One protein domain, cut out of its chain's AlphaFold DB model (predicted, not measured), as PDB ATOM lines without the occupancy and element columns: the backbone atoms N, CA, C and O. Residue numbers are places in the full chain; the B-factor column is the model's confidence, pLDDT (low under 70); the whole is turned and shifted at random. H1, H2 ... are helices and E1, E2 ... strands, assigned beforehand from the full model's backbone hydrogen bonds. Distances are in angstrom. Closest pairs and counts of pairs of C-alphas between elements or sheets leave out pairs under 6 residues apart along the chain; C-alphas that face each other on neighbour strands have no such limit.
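This is residues 89 to 198 of the 208 residues of an uncharacterized protein of Acinetobacter junii (UniProt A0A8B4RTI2). Look first for a strongly twisted sheet of four strands with two helices packed on it: long H2 on edge strand E4, and short H1 touching H2. The loop residues 166 to 171, before H2, stick out. The printed part has 110 residues, with E1, E2, H1, E3, E4 and H2 along the chain; the sheet order is E1, E2, E3, E4, all antiparallel. The class is mixed, helices and strands, with under half of the residues in named elements; the whole is compact, radius of gyration of the C-alphas 13.3 A, spanning 40 by 27 by 25 A.

Start at the hairpin of E1, residues 93 to 100, and E2, residues 108 to 113, where N 99 and O 110 are 2.9 A apart, within hydrogen-bond range. E1 bends by 74 degrees at residue 96. E3, residues 136 to 140, is E2's next neighbour, with N 111 and O 136 at 2.8 A. E4, residues 153 to 158, forms a hairpin with E3, with N 139 and O 154 at 2.8 A. H2, residues 175 to 189, is on the sheet; its closest C-alphas to E4 are those of Asn 186 and Val 155, 6.0 A apart. H1, residues 124 to 131, is on the sheet at a height of 7.7 A. H1 and H2 touch, closest at C-alphas 125 and 188, 4.9 A, with a steep tilt of 43 degrees, opposite ways. In both helices every O i to N i+4 pair is within hydrogen-bond range.

Find C-alpha 93 at (-94.372, -45.314, 62.954); E1 runs 18.4 A from there. E2 spans 16.5 A, H1 10.7 A, E3 12.9 A and E4 14.5 A. H2 runs 20.5 A, from C-alpha 175 at (-114.525, -46.240, 47.402) to C-alpha 189 at (-103.472, -36.695, 61.811).

The C-alphas farthest apart, those of His 171 and Thr 197, are 41.1 A apart. The links E3 to E4 and E4 to H2 are long. The printed part has no cut, and no printed residue is under 70 in pLDDT.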
ATOM      1  N   ASN A  89     -88.425 -43.121  63.724       97.12
ATOM      2  CA  ASN A  89     -89.799 -42.902  64.146       97.12
ATOM      3  C   ASN A  89     -90.344 -41.651  63.436       97.12
ATOM      4  O   ASN A  89     -89.957 -40.534  63.779       97.12
ATOM      5  N   TRP A  90     -91.231 -41.834  62.458       97.50
ATOM      6  CA  TRP A  90     -91.915 -40.757  61.742       97.50
ATOM      7  C   TRP A  90     -93.417 -40.852  62.032       97.50
ATOM      8  O   TRP A  90     -94.049 -41.871  61.762       97.50
ATOM      9  N   GLY A  91     -93.994 -39.824  62.657       95.69
ATOM     10  CA  GLY A  91     -95.420 -39.809  63.008       95.69
ATOM     11  C   GLY A  91     -95.864 -40.894  63.999       95.69
ATOM     12  O   GLY A  91     -97.054 -41.195  64.077       95.69
ATOM     13  N   GLY A  92     -94.933 -41.506  64.736       95.62
ATOM     14  CA  GLY A  92     -95.188 -42.644  65.624       95.62
ATOM     15  C   GLY A  92     -94.880 -44.016  65.011       95.62
ATOM     16  O   GLY A  92     -94.829 -45.002  65.751       95.62
ATOM     17  N   MET A  93     -94.641 -44.081  63.696       96.62
ATOM     18  CA  MET A  93     -94.372 -45.314  62.954       96.62
ATOM     19  C   MET A  93     -92.891 -45.436  62.558       96.62
ATOM     20  O   MET A  93     -92.348 -44.529  61.916       96.62
ATOM     21  N   PRO A  94     -92.228 -46.563  62.875       97.38
ATOM     22  CA  PRO A  94     -90.912 -46.897  62.340       97.38
ATOM     23  C   PRO A  94     -90.952 -46.952  60.811       97.38
ATOM     24  O   PRO A  94     -91.635 -47.796  60.240       97.38
ATOM     25  N   SER A  95     -90.237 -46.042  60.152       97.81
ATOM     26  CA  SER A  95     -90.236 -45.881  58.694       97.81
ATOM     27  C   SER A  95     -88.814 -45.819  58.156       97.81
ATOM     28  O   SER A  95     -87.937 -45.238  58.799       97.81
ATOM     29  N   TYR A  96     -88.583 -46.407  56.983       98.25
ATOM     30  CA  TYR A  96     -87.234 -46.552  56.417       98.25
ATOM     31  C   TYR A  96     -87.089 -46.010  54.993       98.25
ATOM     32  O   TYR A  96     -85.973 -45.744  54.550       98.25
ATOM     33  N   LEU A  97     -88.196 -45.818  54.274       98.38
ATOM     34  CA  LEU A  97     -88.167 -45.413  52.874       98.38
ATOM     35  C   LEU A  97     -89.265 -44.393  52.572       98.38
ATOM     36  O   LEU A  97     -90.433 -44.576  52.911       98.38
ATOM     37  N   PHE A  98     -88.861 -43.315  51.909       98.44
ATOM     38  CA  PHE A  98     -89.702 -42.190  51.520       98.44
ATOM     39  C   PHE A  98     -89.529 -41.972  50.020       98.44
ATOM     40  O   PHE A  98     -88.409 -41.709  49.577       98.44
ATOM     41  N   ILE A  99     -90.599 -42.084  49.234       97.06
ATOM     42  CA  ILE A  99     -90.535 -41.997  47.767       97.06
ATOM     43  C   ILE A  99     -91.503 -40.933  47.270       97.06
ATOM     44  O   ILE A  99     -92.711 -41.058  47.436       97.06
ATOM     45  N   LYS A 100     -90.979 -39.901  46.611       95.81
ATOM     46  CA  LYS A 100     -91.779 -38.878  45.939       95.81
ATOM     47  C   LYS A 100     -92.664 -39.512  44.869       95.81
ATOM     48  O   LYS A 100     -92.203 -40.364  44.113       95.81
ATOM     49  N   PHE A 101     -93.899 -39.035  44.743       92.75
ATOM     50  CA  PHE A 101     -94.765 -39.461  43.650       92.75
ATOM     51  C   PHE A 101     -94.126 -39.177  42.283       92.75
ATOM     52  O   PHE A 101     -93.532 -38.119  42.058       92.75
ATOM     53  N   PHE A 102     -94.266 -40.127  41.356       82.50
ATOM     54  CA  PHE A 102     -93.737 -39.998  39.996       82.50
ATOM     55  C   PHE A 102     -94.461 -38.918  39.188       82.50
ATOM     56  O   PHE A 102     -93.838 -38.235  38.372       82.50
ATOM     57  N   ASN A 103     -95.766 -38.747  39.420       78.94
ATOM     58  CA  ASN A 103     -96.551 -37.706  38.770       78.94
ATOM     59  C   ASN A 103     -96.137 -36.325  39.309       78.94
ATOM     60  O   ASN A 103     -96.317 -36.032  40.489       78.94
ATOM     61  N   SER A 104     -95.622 -35.461  38.431       73.62
ATOM     62  CA  SER A 104     -95.194 -34.102  38.776       73.62
ATOM     63  C   SER A 104     -96.319 -33.186  39.263       73.62
ATOM     64  O   SER A 104     -96.033 -32.201  39.945       73.62
ATOM     65  N   GLU A 105     -97.571 -33.485  38.919       78.94
ATOM     66  CA  GLU A 105     -98.750 -32.755  39.396       78.94
ATOM     67  C   GLU A 105     -99.054 -33.079  40.864       78.94
ATOM     68  O   GLU A 105     -99.503 -32.212  41.619       78.94
ATOM     69  N   MET A 106     -98.743 -34.304  41.300       83.75
ATOM     70  CA  MET A 106     -98.941 -34.735  42.678       83.75
ATOM     71  C   MET A 106     -97.762 -34.299  43.550       83.75
ATOM     72  O   MET A 106     -96.651 -34.827  43.493       83.75
ATOM     73  N   LYS A 107     -98.017 -33.318  44.413       91.75
ATOM     74  CA  LYS A 107     -97.027 -32.755  45.336       91.75
ATOM     75  C   LYS A 107     -96.960 -33.580  46.619       91.75
ATOM     76  O   LYS A 107     -97.421 -33.125  47.655       91.75
ATOM     77  N   GLY A 108     -96.422 -34.791  46.559       95.00
ATOM     78  CA  GLY A 108     -96.425 -35.695  47.708       95.00
ATOM     79  C   GLY A 108     -95.449 -36.859  47.604       95.00
ATOM     80  O   GLY A 108     -94.596 -36.888  46.710       95.00
ATOM     81  N   TYR A 109     -95.555 -37.788  48.549       96.62
ATOM     82  CA  TYR A 109     -94.690 -38.957  48.651       96.62
ATOM     83  C   TYR A 109     -95.359 -40.103  49.422       96.62
ATOM     84  O   TYR A 109     -96.293 -39.893  50.195       96.62
ATOM     85  N   SER A 110     -94.845 -41.311  49.210       97.25
ATOM     86  CA  SER A 110     -95.194 -42.529  49.936       97.25
ATOM     87  C   SER A 110     -94.185 -42.784  51.057       97.25
ATOM     88  O   SER A 110     -92.976 -42.637  50.845       97.25
ATOM     89  N   ILE A 111     -94.665 -43.198  52.230       98.12
ATOM     90  CA  ILE A 111     -93.850 -43.570  53.393       98.12
ATOM     91  C   ILE A 111     -94.003 -45.057  53.674       98.12
ATOM     92  O   ILE A 111     -95.102 -45.517  53.979       98.12
ATOM     93  N   TYR A 112     -92.900 -45.795  53.633       97.75
ATOM     94  CA  TYR A 112     -92.870 -47.229  53.885       97.75
ATOM     95  C   TYR A 112     -92.459 -47.509  55.339       97.75
ATOM     96  O   TYR A 112     -91.335 -47.161  55.734       97.75
ATOM     97  N   PRO A 113     -93.346 -48.132  56.137       96.25
ATOM     98  CA  PRO A 113     -93.015 -48.561  57.485       96.25
ATOM     99  C   PRO A 113     -92.169 -49.843  57.469       96.25
ATOM    100  O   PRO A 113     -92.234 -50.627  56.522       96.25
ATOM    101  N   VAL A 114     -91.418 -50.089  58.541       95.50
ATOM    102  CA  VAL A 114     -90.843 -51.415  58.822       95.50
ATOM    103  C   VAL A 114     -91.935 -52.261  59.471       95.50
ATOM    104  O   VAL A 114     -92.346 -51.969  60.596       95.50
ATOM    105  N   LYS A 115     -92.444 -53.270  58.758       89.62
ATOM    106  CA  LYS A 115     -93.639 -54.033  59.162       89.62
ATOM    107  C   LYS A 115     -93.434 -54.812  60.461       89.62
ATOM    108  O   LYS A 115     -94.364 -54.961  61.253       89.62
ATOM    109  N   GLU A 116     -92.214 -55.277  60.681       89.00
ATOM    110  CA  GLU A 116     -91.812 -56.126  61.799       89.00
ATOM    111  C   GLU A 116     -91.681 -55.327  63.105       89.00
ATOM    112  O   GLU A 116     -91.735 -55.891  64.200       89.00
ATOM    113  N   LEU A 117     -91.534 -54.000  63.017       92.31
ATOM    114  CA  LEU A 117     -91.351 -53.147  64.181       92.31
ATOM    115  C   LEU A 117     -92.679 -52.651  64.746       92.31
ATOM    116  O   LEU A 117     -93.547 -52.121  64.052       92.31
ATOM    117  N   LYS A 118     -92.802 -52.756  66.070       91.44
ATOM    118  CA  LYS A 118     -93.932 -52.174  66.791       91.44
ATOM    119  C   LYS A 118     -93.839 -50.641  66.770       91.44
ATOM    120  O   LYS A 118     -92.747 -50.097  66.957       91.44
ATOM    121  N   PRO A 119     -94.969 -49.934  66.602       90.62
ATOM    122  CA  PRO A 119     -94.999 -48.487  66.766       90.62
ATOM    123  C   PRO A 119     -94.565 -48.076  68.174       90.62
ATOM    124  O   PRO A 119     -94.853 -48.775  69.145       90.62
ATOM    125  N   GLN A 120     -93.901 -46.926  68.301       84.19
ATOM    126  CA  GLN A 120     -93.468 -46.429  69.619       84.19
ATOM    127  C   GLN A 120     -94.618 -45.818  70.425       84.19
ATOM    128  O   GLN A 120     -94.546 -45.732  71.648       84.19
ATOM    129  N   ILE A 121     -95.669 -45.369  69.737       88.06
ATOM    130  CA  ILE A 121     -96.879 -44.809  70.335       88.06
ATOM    131  C   ILE A 121     -98.093 -45.445  69.671       88.06
ATOM    132  O   ILE A 121     -98.115 -45.616  68.457       88.06
ATOM    133  N   GLU A 122     -99.131 -45.750  70.443       88.38
ATOM    134  CA  GLU A 122    -100.393 -46.255  69.901       88.38
ATOM    135  C   GLU A 122    -101.501 -45.210  70.042       88.38
ATOM    136  O   GLU A 122    -102.244 -45.178  71.022       88.38
ATOM    137  N   ASN A 123    -101.633 -44.351  69.032       95.25
ATOM    138  CA  ASN A 123    -102.753 -43.419  68.899       95.25
ATOM    139  C   ASN A 123    -103.644 -43.807  67.702       95.25
ATOM    140  O   ASN A 123    -103.313 -44.709  66.933       95.25
ATOM    141  N   SER A 124    -104.785 -43.131  67.532       97.44
ATOM    142  CA  SER A 124    -105.725 -43.436  66.442       97.44
ATOM    143  C   SER A 124    -105.098 -43.329  65.049       97.44
ATOM    144  O   SER A 124    -105.400 -44.156  64.198       97.44
ATOM    145  N   PHE A 125    -104.207 -42.358  64.821       97.94
ATOM    146  CA  PHE A 125    -103.524 -42.190  63.535       97.94
ATOM    147  C   PHE A 125    -102.606 -43.381  63.242       97.94
ATOM    148  O   PHE A 125    -102.704 -43.982  62.178       97.94
ATOM    149  N   VAL A 126    -101.785 -43.781  64.215       97.00
ATOM    150  CA  VAL A 126    -100.885 -44.935  64.094       97.00
ATOM    151  C   VAL A 126    -101.658 -46.236  63.891       97.00
ATOM    152  O   VAL A 126    -101.260 -47.055  63.070       97.00
ATOM    153  N   LYS A 127    -102.780 -46.433  64.594       96.69
ATOM    154  CA  LYS A 127    -103.632 -47.623  64.415       96.69
ATOM    155  C   LYS A 127    -104.204 -47.700  62.997       96.69
ATOM    156  O   LYS A 127    -104.164 -48.766  62.388       96.69
ATOM    157  N   LEU A 128    -104.677 -46.572  62.464       97.00
ATOM    158  CA  LEU A 128    -105.187 -46.485  61.095       97.00
ATOM    159  C   LEU A 128    -104.069 -46.684  60.066       97.00
ATOM    160  O   LEU A 128    -104.224 -47.496  59.160       97.00
ATOM    161  N   TRP A 129    -102.911 -46.044  60.235       96.19
ATOM    162  CA  TRP A 129    -101.772 -46.279  59.345       96.19
ATOM    163  C   TRP A 129    -101.318 -47.744  59.400       96.19
ATOM    164  O   TRP A 129    -101.152 -48.371  58.362       96.19
ATOM    165  N   LYS A 130    -101.221 -48.365  60.577       94.25
ATOM    166  CA  LYS A 130    -100.883 -49.792  60.679       94.25
ATOM    167  C   LYS A 130    -101.862 -50.681  59.898       94.25
ATOM    168  O   LYS A 130    -101.422 -51.643  59.276       94.25
ATOM    169  N   SER A 131    -103.154 -50.341  59.865       93.69
ATOM    170  CA  SER A 131    -104.141 -51.075  59.056       93.69
ATOM    171  C   SER A 131    -103.980 -50.921  57.538       93.69
ATOM    172  O   SER A 131    -104.551 -51.721  56.807       93.69
ATOM    173  N   CYS A 132    -103.170 -49.968  57.053       92.12
ATOM    174  CA  CYS A 132    -102.795 -49.905  55.635       92.12
ATOM    175  C   CYS A 132    -102.039 -51.166  55.175       92.12
ATOM    176  O   CYS A 132    -102.049 -51.458  53.979       92.12
ATOM    177  N   ASP A 133    -101.288 -51.819  56.080       90.38
ATOM    178  CA  ASP A 133    -100.323 -52.901  55.793       90.38
ATOM    179  C   ASP A 133     -99.427 -52.639  54.553       90.38
ATOM    180  O   ASP A 133     -99.004 -53.525  53.806       90.38
ATOM    181  N   SER A 134     -99.156 -51.363  54.288       93.50
ATOM    182  CA  SER A 134     -98.477 -50.869  53.094       93.50
ATOM    183  C   SER A 134     -97.977 -49.442  53.336       93.50
ATOM    184  O   SER A 134     -98.024 -48.938  54.464       93.50
ATOM    185  N   ALA A 135     -97.444 -48.800  52.295       95.81
ATOM    186  CA  ALA A 135     -97.005 -47.417  52.388       95.81
ATOM    187  C   ALA A 135     -98.182 -46.462  52.642       95.81
ATOM    188  O   ALA A 135     -99.275 -46.684  52.130       95.81
ATOM    189  N   LEU A 136     -97.938 -45.388  53.394       97.62
ATOM    190  CA  LEU A 136     -98.874 -44.271  53.536       97.62
ATOM    191  C   LEU A 136     -98.576 -43.227  52.471       97.62
ATOM    192  O   LEU A 136     -97.444 -42.755  52.381       97.62
ATOM    193  N   ASP A 137     -99.588 -42.824  51.718       97.06
ATOM    194  CA  ASP A 137     -99.452 -41.800  50.689       97.06
ATOM    195  C   ASP A 137     -99.922 -40.457  51.233       97.06
ATOM    196  O   ASP A 137    -101.066 -40.324  51.682       97.06
ATOM    197  N   VAL A 138     -99.050 -39.450  51.178       97.50
ATOM    198  CA  VAL A 138     -99.360 -38.092  51.636       97.50
ATOM    199  C   VAL A 138     -99.143 -37.071  50.532       97.50
ATOM    200  O   VAL A 138     -98.158 -37.118  49.796       97.50
ATOM    201  N   THR A 139    -100.040 -36.096  50.454       96.69
ATOM    202  CA  THR A 139     -99.828 -34.862  49.691       96.69
ATOM    203  C   THR A 139     -99.423 -33.727  50.621       96.69
ATOM    204  O   THR A 139     -99.736 -33.730  51.813       96.69
ATOM    205  N   LEU A 140     -98.689 -32.765  50.066       96.69
ATOM    206  CA  LEU A 140     -98.082 -31.659  50.785       96.69
ATOM    207  C   LEU A 140     -98.534 -30.308  50.240       96.69
ATOM    208  O   LEU A 140     -98.547 -30.088  49.025       96.69
ATOM    209  N   LYS A 141     -98.776 -29.351  51.143       96.25
ATOM    210  CA  LYS A 141     -98.939 -27.935  50.765       96.25
ATOM    211  C   LYS A 141     -97.605 -27.350  50.286       96.25
ATOM    212  O   LYS A 141     -97.526 -26.760  49.209       96.25
ATOM    213  N   ASN A 142     -96.543 -27.565  51.058       95.12
ATOM    214  CA  ASN A 142     -95.159 -27.275  50.708       95.12
ATOM    215  C   ASN A 142     -94.421 -28.587  50.377       95.12
ATOM    216  O   ASN A 142     -94.027 -29.305  51.299       95.12
ATOM    217  N   PRO A 143     -94.152 -28.886  49.089       91.94
ATOM    218  CA  PRO A 143     -93.518 -30.138  48.672       91.94
ATOM    219  C   PRO A 143     -92.052 -30.284  49.104       91.94
ATOM    220  O   PRO A 143     -91.452 -31.338  48.892       91.94
ATOM    221  N   ASN A 144     -91.454 -29.225  49.658       92.19
ATOM    222  CA  ASN A 144     -90.076 -29.230  50.137       92.19
ATOM    223  C   ASN A 144     -89.952 -29.560  51.634       92.19
ATOM    224  O   ASN A 144     -88.828 -29.694  52.108       92.19
ATOM    225  N   ASP A 145     -91.067 -29.682  52.360       95.56
ATOM    226  CA  ASP A 145     -91.098 -30.043  53.781       95.56
ATOM    227  C   ASP A 145     -91.724 -31.437  53.942       95.56
ATOM    228  O   ASP A 145     -92.940 -31.594  53.849       95.56
ATOM    229  N   TRP A 146     -90.879 -32.454  54.127       97.00
ATOM    230  CA  TRP A 146     -91.280 -33.848  54.363       97.00
ATOM    231  C   TRP A 146     -91.271 -34.186  55.865       97.00
ATOM    232  O   TRP A 146     -91.474 -35.339  56.264       97.00
ATOM    233  N   SER A 147     -91.036 -33.192  56.730       97.12
ATOM    234  CA  SER A 147     -91.193 -33.378  58.169       97.12
ATOM    235  C   SER A 147     -92.642 -33.751  58.478       97.12
ATOM    236  O   SER A 147     -93.570 -33.217  57.874       97.12
ATOM    237  N   PHE A 148     -92.850 -34.670  59.422       98.00
ATOM    238  CA  PHE A 148     -94.177 -34.970  59.953       98.00
ATOM    239  C   PHE A 148     -94.821 -33.695  60.527       98.00
ATOM    240  O   PHE A 148     -94.502 -33.253  61.635       98.00
ATOM    241  N   ASN A 149     -95.704 -33.089  59.737       98.06
ATOM    242  CA  ASN A 149     -96.303 -31.789  59.988       98.06
ATOM    243  C   ASN A 149     -97.764 -31.805  59.508       98.06
ATOM    244  O   ASN A 149     -98.008 -31.574  58.320       98.06
ATOM    245  N   PRO A 150     -98.735 -32.051  60.405       97.88
ATOM    246  CA  PRO A 150    -100.152 -32.140  60.043       97.88
ATOM    247  C   PRO A 150    -100.697 -30.915  59.302       97.88
ATOM    248  O   PRO A 150    -101.517 -31.061  58.402       97.88
ATOM    249  N   GLU A 151    -100.187 -29.712  59.581       97.94
ATOM    250  CA  GLU A 151    -100.601 -28.500  58.863       97.94
ATOM    251  C   GLU A 151    -100.161 -28.494  57.394       97.94
ATOM    252  O   GLU A 151    -100.789 -27.835  56.561       97.94
ATOM    253  N   ASN A 152     -99.087 -29.220  57.073       98.00
ATOM    254  CA  ASN A 152     -98.531 -29.336  55.731       98.00
ATOM    255  C   ASN A 152     -99.031 -30.577  54.980       98.00
ATOM    256  O   ASN A 152     -98.710 -30.706  53.803       98.00
ATOM    257  N   MET A 153     -99.776 -31.478  55.627       97.62
ATOM    258  CA  MET A 153    -100.003 -32.842  55.147       97.62
ATOM    259  C   MET A 153    -101.479 -33.214  55.048       97.62
ATOM    260  O   MET A 153    -102.280 -32.898  55.924       97.62
ATOM    261  N   GLU A 154    -101.801 -33.974  54.008       97.88
ATOM    262  CA  GLU A 154    -103.054 -34.715  53.877       97.88
ATOM    263  C   GLU A 154    -102.725 -36.154  53.466       97.88
ATOM    264  O   GLU A 154    -102.024 -36.366  52.474       97.88
ATOM    265  N   VAL A 155    -103.240 -37.142  54.200       97.94
ATOM    266  CA  VAL A 155    -103.197 -38.549  53.784       97.94
ATOM    267  C   VAL A 155    -104.171 -38.746  52.634       97.94
ATOM    268  O   VAL A 155    -105.362 -38.463  52.765       97.94
ATOM    269  N   THR A 156    -103.680 -39.270  51.521       95.94
ATOM    270  CA  THR A 156    -104.474 -39.513  50.312       95.94
ATOM    271  C   THR A 156    -104.568 -40.983  49.939       95.94
ATOM    272  O   THR A 156    -105.283 -41.306  48.993       95.94
ATOM    273  N   GLY A 157    -103.881 -41.875  50.653       94.94
ATOM    274  CA  GLY A 157    -103.967 -43.300  50.364       94.94
ATOM    275  C   GLY A 157    -103.099 -44.206  51.227       94.94
ATOM    276  O   GLY A 157    -102.315 -43.751  52.061       94.94
ATOM    277  N   CYS A 158    -103.270 -45.499  50.971       92.56
ATOM    278  CA  CYS A 158    -102.422 -46.599  51.403       92.56
ATOM    279  C   CYS A 158    -102.030 -47.417  50.155       92.56
ATOM    280  O   CYS A 158    -102.617 -48.474  49.884       92.56
ATOM    281  N   SER A 159    -101.100 -46.910  49.343       85.12
ATOM    282  CA  SER A 159    -100.688 -47.528  48.078       85.12
ATOM    283  C   SER A 159    -101.881 -47.735  47.121       85.12
ATOM    284  O   SER A 159    -102.713 -46.851  46.917       85.12
ATOM    285  N   VAL A 160    -101.982 -48.902  46.484       82.94
ATOM    286  CA  VAL A 160    -103.064 -49.238  45.544       82.94
ATOM    287  C   VAL A 160    -104.378 -49.638  46.221       82.94
ATOM    288  O   VAL A 160    -105.408 -49.657  45.558       82.94
ATOM    289  N   ASN A 161    -104.358 -49.937  47.523       83.62
ATOM    290  CA  ASN A 161    -105.505 -50.525  48.224       83.62
ATOM    291  C   ASN A 161    -106.528 -49.479  48.676       83.62
ATOM    292  O   ASN A 161    -107.726 -49.746  48.702       83.62
ATOM    293  N   ILE A 162    -106.056 -48.291  49.055       89.81
ATOM    294  CA  ILE A 162    -106.893 -47.175  49.493       89.81
ATOM    295  C   ILE A 162    -106.386 -45.942  48.773       89.81
ATOM    296  O   ILE A 162    -105.226 -45.575  48.940       89.81
ATOM    297  N   GLN A 163    -107.241 -45.288  47.995       90.31
ATOM    298  CA  GLN A 163    -106.882 -44.067  47.285       90.31
ATOM    299  C   GLN A 163    -108.005 -43.051  47.376       90.31
ATOM    300  O   GLN A 163    -109.187 -43.391  47.311       90.31
ATOM    301  N   LYS A 164    -107.621 -41.780  47.489       91.31
ATOM    302  CA  LYS A 164    -108.548 -40.660  47.391       91.31
ATOM    303  C   LYS A 164    -109.275 -40.724  46.052       91.31
ATOM    304  O   LYS A 164    -108.664 -40.978  45.007       91.31
ATOM    305  N   ARG A 165    -110.584 -40.489  46.094       89.38
ATOM    306  CA  ARG A 165    -111.423 -40.477  44.899       89.38
ATOM    307  C   ARG A 165    -110.894 -39.475  43.870       89.38
ATOM    308  O   ARG A 165    -110.498 -38.356  44.198       89.38
ATOM    309  N   SER A 166    -110.912 -39.890  42.616       85.06
ATOM    310  CA  SER A 166    -110.460 -39.157  41.442       85.06
ATOM    311  C   SER A 166    -111.284 -39.572  40.219       85.06
ATOM    312  O   SER A 166    -112.076 -40.515  40.259       85.06
ATOM    313  N   GLN A 167    -111.053 -38.902  39.092       81.50
ATOM    314  CA  GLN A 167    -111.628 -39.292  37.800       81.50
ATOM    315  C   GLN A 167    -111.184 -40.681  37.307       81.50
ATOM    316  O   GLN A 167    -111.811 -41.224  36.404       81.50
ATOM    317  N   TYR A 168    -110.127 -41.262  37.888       77.94
ATOM    318  CA  TYR A 168    -109.552 -42.542  37.462       77.94
ATOM    319  C   TYR A 168    -110.040 -43.750  38.279       77.94
ATOM    320  O   TYR A 168    -109.804 -44.884  37.876       77.94
ATOM    321  N   ASN A 169    -110.713 -43.531  39.415       76.38
ATOM    322  CA  ASN A 169    -111.164 -44.592  40.330       76.38
ATOM    323  C   ASN A 169    -112.617 -44.408  40.811       76.38
ATOM    324  O   ASN A 169    -113.045 -44.999  41.797       76.38
ATOM    325  N   ASN A 170    -113.414 -43.621  40.088       75.12
ATOM    326  CA  ASN A 170    -114.814 -43.340  40.419       75.12
ATOM    327  C   ASN A 170    -115.740 -44.575  40.465       75.12
ATOM    328  O   ASN A 170    -116.816 -44.478  41.048       75.12
ATOM    329  N   HIS A 171    -115.331 -45.709  39.888       79.69
ATOM    330  CA  HIS A 171    -116.088 -46.968  39.871       79.69
ATOM    331  C   HIS A 171    -115.539 -48.036  40.835       79.69
ATOM    332  O   HIS A 171    -115.923 -49.201  40.737       79.69
ATOM    333  N   TRP A 172    -114.602 -47.694  41.725       82.94
ATOM    334  CA  TRP A 172    -114.045 -48.680  42.651       82.94
ATOM    335  C   TRP A 172    -115.101 -49.162  43.659       82.94
ATOM    336  O   TRP A 172    -115.738 -48.330  44.306       82.94
ATOM    337  N   PRO A 173    -115.271 -50.489  43.828       81.44
ATOM    338  CA  PRO A 173    -116.359 -51.054  44.631       81.44
ATOM    339  C   PRO A 173    -116.292 -50.662  46.115       81.44
ATOM    340  O   PRO A 173    -117.326 -50.598  46.767       81.44
ATOM    341  N   ASN A 174    -115.103 -50.322  46.618       86.69
ATOM    342  CA  ASN A 174    -114.854 -50.019  48.032       86.69
ATOM    343  C   ASN A 174    -114.545 -48.527  48.267       86.69
ATOM    344  O   ASN A 174    -113.901 -48.155  49.250       86.69
ATOM    345  N   GLN A 175    -114.938 -47.644  47.340       90.38
ATOM    346  CA  GLN A 175    -114.525 -46.240  47.402       90.38
ATOM    347  C   GLN A 175    -115.127 -45.492  48.602       90.38
ATOM    348  O   GLN A 175    -114.455 -44.640  49.174       90.38
ATOM    349  N   ASP A 176    -116.343 -45.824  49.035       91.50
ATOM    350  CA  ASP A 176    -116.962 -45.180  50.204       91.50
ATOM    351  C   ASP A 176    -116.245 -45.561  51.513       91.50
ATOM    352  O   ASP A 176    -116.081 -44.738  52.417       91.50
ATOM    353  N   GLU A 177    -115.747 -46.795  51.596       92.06
ATOM    354  CA  GLU A 177    -114.935 -47.286  52.714       92.06
ATOM    355  C   GLU A 177    -113.558 -46.615  52.720       92.06
ATOM    356  O   GLU A 177    -113.091 -46.169  53.773       92.06
ATOM    357  N   ALA A 178    -112.943 -46.467  51.542       93.56
ATOM    358  CA  ALA A 178    -111.710 -45.707  51.368       93.56
ATOM    359  C   ALA A 178    -111.895 -44.235  51.775       93.56
ATOM    360  O   ALA A 178    -111.092 -43.704  52.541       93.56
ATOM    361  N   ASP A 179    -112.975 -43.587  51.335       94.31
ATOM    362  CA  ASP A 179    -113.283 -42.194  51.665       94.31
ATOM    363  C   ASP A 179    -113.493 -42.025  53.181       94.31
ATOM    364  O   ASP A 179    -112.955 -41.092  53.788       94.31
ATOM    365  N   LYS A 180    -114.199 -42.964  53.830       95.81
ATOM    366  CA  LYS A 180    -114.359 -42.983  55.291       95.81
ATOM    367  C   LYS A 180    -113.027 -43.173  56.016       95.81
ATOM    368  O   LYS A 180    -112.756 -42.454  56.979       95.81
ATOM    369  N   PHE A 181    -112.198 -44.112  55.570       96.50
ATOM    370  CA  PHE A 181    -110.870 -44.325  56.139       96.50
ATOM    371  C   PHE A 181    -110.021 -43.051  56.044       96.50
ATOM    372  O   PHE A 181    -109.455 -42.611  57.047       96.50
ATOM    373  N   LEU A 182    -109.974 -42.429  54.862       97.56
ATOM    374  CA  LEU A 182    -109.194 -41.217  54.608       97.56
ATOM    375  C   LEU A 182    -109.681 -40.038  55.454       97.56
ATOM    376  O   LEU A 182    -108.870 -39.283  55.993       97.56
ATOM    377  N   LEU A 183    -110.995 -39.897  55.630       98.06
ATOM    378  CA  LEU A 183    -111.588 -38.918  56.538       98.06
ATOM    379  C   LEU A 183    -111.119 -39.144  57.986       98.06
ATOM    380  O   LEU A 183    -110.698 -38.200  58.658       98.06
ATOM    381  N   ASP A 184    -111.177 -40.384  58.468       98.50
ATOM    382  CA  ASP A 184    -110.861 -40.724  59.856       98.50
ATOM    383  C   ASP A 184    -109.355 -40.609  60.154       98.50
ATOM    384  O   ASP A 184    -108.977 -40.031  61.181       98.50
ATOM    385  N   ILE A 185    -108.479 -41.060  59.246       98.50
ATOM    386  CA  ILE A 185    -107.023 -40.938  59.426       98.50
ATOM    387  C   ILE A 185    -106.563 -39.483  59.344       98.50
ATOM    388  O   ILE A 185    -105.727 -39.080  60.152       98.50
ATOM    389  N   ASN A 186    -107.143 -38.657  58.466       98.62
ATOM    390  CA  ASN A 186    -106.819 -37.229  58.426       98.62
ATOM    391  C   ASN A 186    -107.325 -36.497  59.674       98.62
ATOM    392  O   ASN A 186    -106.598 -35.685  60.242       98.62
ATOM    393  N   ARG A 187    -108.521 -36.822  60.183       98.62
ATOM    394  CA  ARG A 187    -108.985 -36.298  61.484       98.62
ATOM    395  C   ARG A 187    -108.050 -36.682  62.625       98.62
ATOM    396  O   ARG A 187    -107.871 -35.891  63.547       98.62
ATOM    397  N   ALA A 188    -107.485 -37.888  62.597       98.50
ATOM    398  CA  ALA A 188    -106.505 -38.320  63.584       98.50
ATOM    399  C   ALA A 188    -105.154 -37.602  63.405       98.50
ATOM    400  O   ALA A 188    -104.584 -37.154  64.396       98.50
ATOM    401  N   LEU A 189    -104.689 -37.431  62.162       98.44
ATOM    402  CA  LEU A 189    -103.472 -36.695  61.811       98.44
ATOM    403  C   LEU A 189    -103.512 -35.258  62.344       98.44
ATOM    404  O   LEU A 189    -102.572 -34.832  63.008       98.44
ATOM    405  N   GLN A 190    -104.613 -34.532  62.121       98.12
ATOM    406  CA  GLN A 190    -104.757 -33.126  62.531       98.12
ATOM    407  C   GLN A 190    -104.767 -32.914  64.057       98.12
ATOM    408  O   GLN A 190    -104.664 -31.784  64.521       98.12
ATOM    409  N   LYS A 191    -104.878 -33.985  64.856       97.50
ATOM    410  CA  LYS A 191    -104.765 -33.922  66.325       97.50
ATOM    411  C   LYS A 191    -103.325 -34.058  66.821       97.50
ATOM    412  O   LYS A 191    -103.084 -33.900  68.016       97.50
ATOM    413  N   LEU A 192    -102.388 -34.418  65.947       97.12
ATOM    414  CA  LEU A 192    -100.993 -34.624  66.314       97.12
ATOM    415  C   LEU A 192    -100.199 -33.316  66.185       97.12
ATOM    416  O   LEU A 192    -100.525 -32.466  65.359       97.12
ATOM    417  N   PRO A 193     -99.145 -33.124  66.994       96.75
ATOM    418  CA  PRO A 193     -98.262 -31.981  66.833       96.75
ATOM    419  C   PRO A 193     -97.297 -32.194  65.660       96.75
ATOM    420  O   PRO A 193     -96.976 -33.328  65.293       96.75
ATOM    421  N   LYS A 194     -96.742 -31.096  65.135       97.25
ATOM    422  CA  LYS A 194     -95.549 -31.168  64.283       97.25
ATOM    423  C   LYS A 194     -94.407 -31.843  65.049       97.25
ATOM    424  O   LYS A 194     -94.056 -31.429  66.159       97.25
ATOM    425  N   GLN A 195     -93.804 -32.855  64.440       95.88
ATOM    426  CA  GLN A 195     -92.667 -33.564  65.014       95.88
ATOM    427  C   GLN A 195     -91.385 -32.739  64.845       95.88
ATOM    428  O   GLN A 195     -91.135 -32.175  63.783       95.88
ATOM    429  N   LYS A 196     -90.565 -32.668  65.900       94.31
ATOM    430  CA  LYS A 196     -89.298 -31.909  65.901       94.31
ATOM    431  C   LYS A 196     -88.052 -32.788  65.800       94.31
ATOM    432  O   LYS A 196     -87.003 -32.311  65.384       94.31
ATOM    433  N   THR A 197     -88.146 -34.046  66.217       94.88
ATOM    434  CA  THR A 197     -87.020 -34.983  66.273       94.88
ATOM    435  C   THR A 197     -87.441 -36.331  65.720       94.88
ATOM    436  O   THR A 197     -88.591 -36.729  65.880       94.88
ATOM    437  N   TYR A 198     -86.503 -37.047  65.103       96.88
ATOM    438  CA  TYR A 198     -86.737 -38.346  64.472       96.88
ATOM    439  C   TYR A 198     -85.811 -39.387  65.104       96.88
ATOM    440  O   TYR A 198     -84.704 -39.595  64.605       96.88
TER     441      TYR A 198